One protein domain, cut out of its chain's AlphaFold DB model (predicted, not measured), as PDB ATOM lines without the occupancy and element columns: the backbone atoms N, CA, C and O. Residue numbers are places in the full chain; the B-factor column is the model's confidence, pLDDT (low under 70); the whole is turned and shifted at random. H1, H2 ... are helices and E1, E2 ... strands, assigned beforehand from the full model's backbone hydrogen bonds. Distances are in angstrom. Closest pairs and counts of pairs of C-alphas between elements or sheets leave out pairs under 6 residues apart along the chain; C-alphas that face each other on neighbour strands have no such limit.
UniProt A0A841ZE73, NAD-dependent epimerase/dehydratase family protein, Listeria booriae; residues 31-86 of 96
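Overview. This is residues 31 to 86 of the 96 residues of the protein "NAD-dependent epimerase/dehydratase family protein" of Listeria booriae (UniProt A0A841ZE73). This is a flat, drawn-out shape: helix H1 runs along its longest axis, a long unnamed stretch, residues 47 to 64, folds back past H1, and helix H2 stands crosswise to that axis near the far end. After H2 the backbone folds back once more into the short strand E1. The printed part has 56 residues with two named helices and one named strand, in the order H1, H2, E1, and its class is mostly helix. The whole is extended, with a radius of gyration of the C-alphas of 17.1 A and spans of 49 by 28 by 15 A.

Arrangement. Start at Phe 31 and go on to H1, residues 34 to 46. A long link of 18 residues leads from there to H2, residues 65 to 76, and H1 and H2 are apart. A tight link of 5 residues leads on to E1, residues 82 to 85. H2 and E1 are apart, and so are H1 and E1. E1 pairs with no named strand. In H1 and H2 every O i to N i+4 pair is within hydrogen-bond range.

Along the chain. Find C-alpha 34 at (166.132, 143.772, 156.363); from there H1 runs 18.5 A to Thr 46. Look next at C-alpha 65, at (174.585, 147.969, 140.839), where H2 begins; it runs 16.6 A to Leu 76. E1 goes from Val 82 to Met 85, 9.7 A, and ends at C-alpha 85, (184.983, 141.696, 135.062).

Size, cuts and confidence. The two C-alphas farthest apart are those of Ala 48 and Pro 81, at 49.5 A. Residues 45 to 52 stand free. The printed part has no cut, its mean pLDDT is 92.1, and no printed residue is under 70.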
ATOM      1  N   PHE A  31     166.183 145.755 145.782       91.31
ATOM      2  CA  PHE A  31     166.868 145.664 147.067       91.31
ATOM      3  C   PHE A  31     165.880 146.023 148.171       91.31
ATOM      4  O   PHE A  31     165.296 147.100 148.161       91.31
ATOM      5  N   VAL A  32     165.721 145.126 149.142       92.56
ATOM      6  CA  VAL A  32     164.804 145.321 150.268       92.56
ATOM      7  C   VAL A  32     165.612 145.367 151.549       92.56
ATOM      8  O   VAL A  32     166.451 144.489 151.784       92.56
ATOM      9  N   PHE A  33     165.368 146.379 152.376       93.81
ATOM     10  CA  PHE A  33     166.038 146.493 153.660       93.81
ATOM     11  C   PHE A  33     165.537 145.414 154.629       93.81
ATOM     12  O   PHE A  33     164.378 144.997 154.600       93.81
ATOM     13  N   VAL A  34     166.428 144.922 155.494       94.56
ATOM     14  CA  VAL A  34     166.132 143.772 156.363       94.56
ATOM     15  C   VAL A  34     164.971 144.046 157.321       94.56
ATOM     16  O   VAL A  34     164.172 143.148 157.584       94.56
ATOM     17  N   GLU A  35     164.831 145.281 157.805       95.06
ATOM     18  CA  GLU A  35     163.729 145.650 158.699       95.06
ATOM     19  C   GLU A  35     162.372 145.601 157.989       95.06
ATOM     20  O   GLU A  35     161.395 145.155 158.592       95.06
ATOM     21  N   ASP A  36     162.309 145.950 156.702       93.12
ATOM     22  CA  ASP A  36     161.077 145.866 155.910       93.12
ATOM     23  C   ASP A  36     160.666 144.407 155.679       93.12
ATOM     24  O   ASP A  36     159.487 144.056 155.783       93.12
ATOM     25  N   ILE A  37     161.645 143.520 155.452       94.38
ATOM     26  CA  ILE A  37     161.400 142.071 155.396       94.38
ATOM     27  C   ILE A  37     160.826 141.579 156.727       94.38
ATOM     28  O   ILE A  37     159.820 140.872 156.734       94.38
ATOM     29  N   MET A  38     161.432 141.961 157.854       95.31
ATOM     30  CA  MET A  38     160.964 141.553 159.182       95.31
ATOM     31  C   MET A  38     159.532 142.024 159.454       95.31
ATOM     32  O   MET A  38     158.703 141.228 159.900       95.31
ATOM     33  N   GLN A  39     159.215 143.282 159.141       94.44
ATOM     34  CA  GLN A  39     157.863 143.827 159.280       94.44
ATOM     35  C   GLN A  39     156.852 143.069 158.407       94.44
ATOM     36  O   GLN A  39     155.784 142.684 158.889       94.44
ATOM     37  N   GLY A  40     157.206 142.786 157.150       93.31
ATOM     38  CA  GLY A  40     156.374 142.001 156.239       93.31
ATOM     39  C   GLY A  40     156.119 140.579 156.745       93.31
ATOM     40  O   GLY A  40     154.980 140.112 156.730       93.31
ATOM     41  N   LEU A  41     157.148 139.905 157.261       93.75
ATOM     42  CA  LEU A  41     157.022 138.558 157.826       93.75
ATOM     43  C   LEU A  41     156.128 138.532 159.074       93.75
ATOM     44  O   LEU A  41     155.286 137.643 159.193       93.75
ATOM     45  N   ILE A  42     156.256 139.512 159.976       94.31
ATOM     46  CA  ILE A  42     155.379 139.634 161.155       94.31
ATOM     47  C   ILE A  42     153.925 139.848 160.721       94.31
ATOM     48  O   ILE A  42     153.018 139.205 161.254       94.31
ATOM     49  N   LEU A  43     153.682 140.710 159.730       93.19
ATOM     50  CA  LEU A  43     152.338 140.978 159.219       93.19
ATOM     51  C   LEU A  43     151.691 139.725 158.612       93.19
ATOM     52  O   LEU A  43     150.528 139.436 158.882       93.19
ATOM     53  N   LEU A  44     152.446 138.971 157.810       92.62
ATOM     54  CA  LEU A  44     151.961 137.742 157.179       92.62
ATOM     55  C   LEU A  44     151.766 136.609 158.191       92.62
ATOM     56  O   LEU A  44     150.830 135.827 158.063       92.62
ATOM     57  N   GLY A  45     152.620 136.533 159.213       91.25
ATOM     58  CA  GLY A  45     152.518 135.521 160.265       91.25
ATOM     59  C   GLY A  45     151.362 135.749 161.243       91.25
ATOM     60  O   GLY A  45     150.964 134.818 161.940       91.25
ATOM     61  N   THR A  46     150.817 136.967 161.308       92.19
ATOM     62  CA  THR A  46     149.768 137.347 162.272       92.19
ATOM     63  C   THR A  46     148.370 137.454 161.661       92.19
ATOM     64  O   THR A  46     147.389 137.489 162.404       92.19
ATOM     65  N   LYS A  47     148.246 137.471 160.329       90.38
ATOM     66  CA  LYS A  47     146.961 137.565 159.625       90.38
ATOM     67  C   LYS A  47     146.432 136.195 159.215       90.38
ATOM     68  O   LYS A  47     147.088 135.454 158.485       90.38
ATOM     69  N   ALA A  48     145.212 135.873 159.638       82.69
ATOM     70  CA  ALA A  48     144.557 134.611 159.288       82.69
ATOM     71  C   ALA A  48     144.326 134.485 157.770       82.69
ATOM     72  O   ALA A  48     144.441 133.400 157.207       82.69
ATOM     73  N   GLU A  49     144.078 135.605 157.093       84.88
ATOM     74  CA  GLU A  49     143.854 135.707 155.648       84.88
ATOM     75  C   GLU A  49     145.117 135.410 154.821       84.88
ATOM     76  O   GLU A  49     145.039 135.125 153.626       84.88
ATOM     77  N   SER A  50     146.294 135.462 155.449       82.69
ATOM     78  CA  SER A  50     147.572 135.146 154.811       82.69
ATOM     79  C   SER A  50     147.852 133.640 154.747       82.69
ATOM     80  O   SER A  50     148.800 133.228 154.079       82.69
ATOM     81  N   GLN A  51     147.038 132.801 155.396       82.69
ATOM     82  CA  GLN A  51     147.212 131.349 155.363       82.69
ATOM     83  C   GLN A  51     147.042 130.787 153.944       82.69
ATOM     84  O   GLN A  51     146.148 131.184 153.202       82.69
ATOM     85  N   ALA A  52     147.909 129.833 153.589       83.25
ATOM     86  CA  ALA A  52     147.921 129.126 152.304       83.25
ATOM     87  C   ALA A  52     148.122 130.004 151.049       83.25
ATOM     88  O   ALA A  52     147.863 129.547 149.937       83.25
ATOM     89  N   ASN A  53     148.640 131.227 151.208       89.44
ATOM     90  CA  ASN A  53     148.934 132.144 150.110       89.44
ATOM     91  C   ASN A  53     150.442 132.426 149.993       89.44
ATOM     92  O   ASN A  53     151.169 132.429 150.987       89.44
ATOM     93  N   ALA A  54     150.909 132.684 148.770       89.94
ATOM     94  CA  ALA A  54     152.275 133.123 148.500       89.94
ATOM     95  C   ALA A  54     152.303 134.640 148.275       89.94
ATOM     96  O   ALA A  54     151.512 135.168 147.495       89.94
ATOM     97  N   PHE A  55     153.240 135.327 148.930       90.88
ATOM     98  CA  PHE A  55     153.403 136.776 148.827       90.88
ATOM     99  C   PHE A  55     154.844 137.122 148.468       90.88
ATOM    100  O   PHE A  55     155.786 136.605 149.070       90.88
ATOM    101  N   ASN A  56     155.010 138.030 147.509       91.44
ATOM    102  CA  ASN A  56     156.299 138.656 147.252       91.44
ATOM    103  C   ASN A  56     156.495 139.807 148.240       91.44
ATOM    104  O   ASN A  56     155.593 140.622 148.419       91.44
ATOM    105  N   ILE A  57     157.683 139.886 148.835       90.88
ATOM    106  CA  ILE A  57     158.116 141.049 149.610       90.88
ATOM    107  C   ILE A  57     159.223 141.724 148.801       90.88
ATOM    108  O   ILE A  57     160.251 141.106 148.513       90.88
ATOM    109  N   GLY A  58     158.959 142.957 148.389       91.50
ATOM    110  CA  GLY A  58     159.791 143.776 147.515       91.50
ATOM    111  C   GLY A  58     159.559 145.247 147.827       91.50
ATOM    112  O   GLY A  58     158.485 145.597 148.319       91.50
ATOM    113  N   SER A  59     160.538 146.100 147.537       90.44
ATOM    114  CA  SER A  59     160.349 147.554 147.596       90.44
ATOM    115  C   SER A  59     159.480 148.042 146.430       90.44
ATOM    116  O   SER A  59     158.846 149.088 146.518       90.44
ATOM    117  N   GLY A  60     159.433 147.271 145.332       92.19
ATOM    118  CA  GLY A  60     158.819 147.690 144.072       92.19
ATOM    119  C   GLY A  60     159.713 148.621 143.248       92.19
ATOM    120  O   GLY A  60     159.390 148.916 142.095       92.19
ATOM    121  N   GLU A  61     160.853 149.031 143.798       93.00
ATOM    122  CA  GLU A  61     161.852 149.844 143.128       93.00
ATOM    123  C   GLU A  61     162.949 148.974 142.518       93.00
ATOM    124  O   GLU A  61     163.239 147.860 142.959       93.00
ATOM    125  N   LYS A  62     163.562 149.480 141.450       93.88
ATOM    126  CA  LYS A  62     164.629 148.798 140.724       93.88
ATOM    127  C   LYS A  62     165.861 149.676 140.756       93.88
ATOM    128  O   LYS A  62     165.825 150.775 140.218       93.88
ATOM    129  N   HIS A  63     166.939 149.139 141.309       94.06
ATOM    130  CA  HIS A  63     168.231 149.811 141.379       94.06
ATOM    131  C   HIS A  63     169.277 148.953 140.670       94.06
ATOM    132  O   HIS A  63     169.317 147.729 140.845       94.06
ATOM    133  N   SER A  64     170.088 149.569 139.819       95.69
ATOM    134  CA  SER A  64     171.267 148.948 139.216       95.69
ATOM    135  C   SER A  64     172.392 148.828 140.245       95.69
ATOM    136  O   SER A  64     172.383 149.488 141.285       95.69
ATOM    137  N   LEU A  65     173.408 148.010 139.967       93.25
ATOM    138  CA  LEU A  65     174.585 147.969 140.839       93.25
ATOM    139  C   LEU A  65     175.335 149.314 140.831       93.25
ATOM    140  O   LEU A  65     175.933 149.679 141.840       93.25
ATOM    141  N   ARG A  66     175.265 150.064 139.724       94.75
ATOM    142  CA  ARG A  66     175.820 151.422 139.620       94.75
ATOM    143  C   ARG A  66     175.112 152.398 140.557       94.75
ATOM    144  O   ARG A  66     175.796 153.153 141.241       94.75
ATOM    145  N   ASP A  67     173.784 152.321 140.655       96.06
ATOM    146  CA  ASP A  67     173.007 153.155 141.584       96.06
ATOM    147  C   ASP A  67     173.439 152.892 143.029       96.06
ATOM    148  O   ASP A  67     173.714 153.819 143.787       96.06
ATOM    149  N   ILE A  68     173.595 151.614 143.389       94.69
ATOM    150  CA  ILE A  68     174.049 151.224 144.726       94.69
ATOM    151  C   ILE A  68     175.455 151.759 145.020       94.69
ATOM    152  O   ILE A  68     175.672 152.324 146.090       94.69
ATOM    153  N   ILE A  69     176.404 151.623 144.086       94.19
ATOM    154  CA  ILE A  69     177.763 152.166 144.247       94.19
ATOM    155  C   ILE A  69     177.709 153.685 144.458       94.19
ATOM    156  O   ILE A  69     178.307 154.176 145.412       94.19
ATOM    157  N   SER A  70     176.928 154.412 143.652       95.81
ATOM    158  CA  SER A  70     176.771 155.867 143.777       95.81
ATOM    159  C   SER A  70     176.211 156.290 145.139       95.81
ATOM    160  O   SER A  70     176.632 157.312 145.692       95.81
ATOM    161  N   VAL A  71     175.276 155.517 145.701       95.56
ATOM    162  CA  VAL A  71     174.751 155.755 147.053       95.56
ATOM    163  C   VAL A  71     175.859 155.594 148.095       95.56
ATOM    164  O   VAL A  71     176.004 156.459 148.956       95.56
ATOM    165  N   TYR A  72     176.680 154.541 148.007       94.38
ATOM    166  CA  TYR A  72     177.810 154.359 148.925       94.38
ATOM    167  C   TYR A  72     178.841 155.482 148.818       94.38
ATOM    168  O   TYR A  72     179.274 155.990 149.849       94.38
ATOM    169  N   GLU A  73     179.213 155.894 147.605       95.12
ATOM    170  CA  GLU A  73     180.165 156.993 147.402       95.12
ATOM    171  C   GLU A  73     179.666 158.297 148.030       95.12
ATOM    172  O   GLU A  73     180.426 159.000 148.692       95.12
ATOM    173  N   THR A  74     178.365 158.573 147.893       97.44
ATOM    174  CA  THR A  74     177.713 159.744 148.497       97.44
ATOM    175  C   THR A  74     177.712 159.669 150.024       97.44
ATOM    176  O   THR A  74     178.001 160.657 150.693       97.44
ATOM    177  N   LEU A  75     177.389 158.505 150.594       95.62
ATOM    178  CA  LEU A  75     177.319 158.318 152.048       95.62
ATOM    179  C   LEU A  75     178.696 158.342 152.723       95.62
ATOM    180  O   LEU A  75     178.799 158.740 153.881       95.62
ATOM    181  N   LEU A  76     179.733 157.884 152.021       92.62
ATOM    182  CA  LEU A  76     181.100 157.776 152.538       92.62
ATOM    183  C   LEU A  76     181.993 158.961 152.149       92.62
ATOM    184  O   LEU A  76     183.146 158.996 152.573       92.62
ATOM    185  N   ASP A  77     181.492 159.889 151.329       95.38
ATOM    186  CA  ASP A  77     182.263 160.992 150.738       95.38
ATOM    187  C   ASP A  77     183.599 160.510 150.137       95.38
ATOM    188  O   ASP A  77     184.673 161.066 150.358       95.38
ATOM    189  N   THR A  78     183.554 159.368 149.447       91.19
ATOM    190  CA  THR A  78     184.742 158.674 148.936       91.19
ATOM    191  C   THR A  78     184.422 158.011 147.606       91.19
ATOM    192  O   THR A  78     183.409 157.331 147.484       91.19
ATOM    193  N   MET A  79     185.316 158.146 146.625       92.50
ATOM    194  CA  MET A  79     185.218 157.417 145.357       92.50
ATOM    195  C   MET A  79     185.587 155.943 145.556       92.50
ATOM    196  O   MET A  79     186.650 155.631 146.100       92.50
ATOM    197  N   ILE A  80     184.750 155.036 145.059       91.25
ATOM    198  CA  ILE A  80     185.002 153.596 145.073       91.25
ATOM    199  C   ILE A  80     185.629 153.215 143.727       91.25
ATOM    200  O   ILE A  80     184.961 153.260 142.698       91.25
ATOM    201  N   PRO A  81     186.911 152.815 143.680       91.44
ATOM    202  CA  PRO A  81     187.537 152.450 142.420       91.44
ATOM    203  C   PRO A  81     187.016 151.081 141.948       91.44
ATOM    204  O   PRO A  81     187.221 150.060 142.609       91.44
ATOM    205  N   VAL A  82     186.334 151.060 140.799       92.06
ATOM    206  CA  VAL A  82     185.654 149.873 140.253       92.06
ATOM    207  C   VAL A  82     186.474 149.202 139.147       92.06
ATOM    208  O   VAL A  82     187.005 149.865 138.259       92.06
ATOM    209  N   ALA A  83     186.525 147.867 139.163       92.25
ATOM    210  CA  ALA A  83     187.018 147.040 138.064       92.25
ATOM    211  C   ALA A  83     185.884 146.172 137.502       92.25
ATOM    212  O   ALA A  83     185.309 145.358 138.226       92.25
ATOM    213  N   TYR A  84     185.587 146.317 136.210       90.81
ATOM    214  CA  TYR A  84     184.600 145.485 135.522       90.81
ATOM    215  C   TYR A  84     185.233 144.174 135.043       90.81
ATOM    216  O   TYR A  84     186.307 144.168 134.443       90.81
ATOM    217  N   MET A  85     184.559 143.066 135.328       91.00
ATOM    218  CA  MET A  85     184.983 141.696 135.062       91.00
ATOM    219  C   MET A  85     183.948 141.001 134.174       91.00
ATOM    220  O   MET A  85     182.751 141.273 134.274       91.00
ATOM    221  N   GLU A  86     184.393 140.046 133.362       87.88
ATOM    222  CA  GLU A  86     183.493 139.189 132.585       87.88
ATOM    223  C   GLU A  86     182.526 138.417 133.492       87.88
ATOM    224  O   GLU A  86     182.911 137.867 134.529       87.88
TER     225      GLU A  86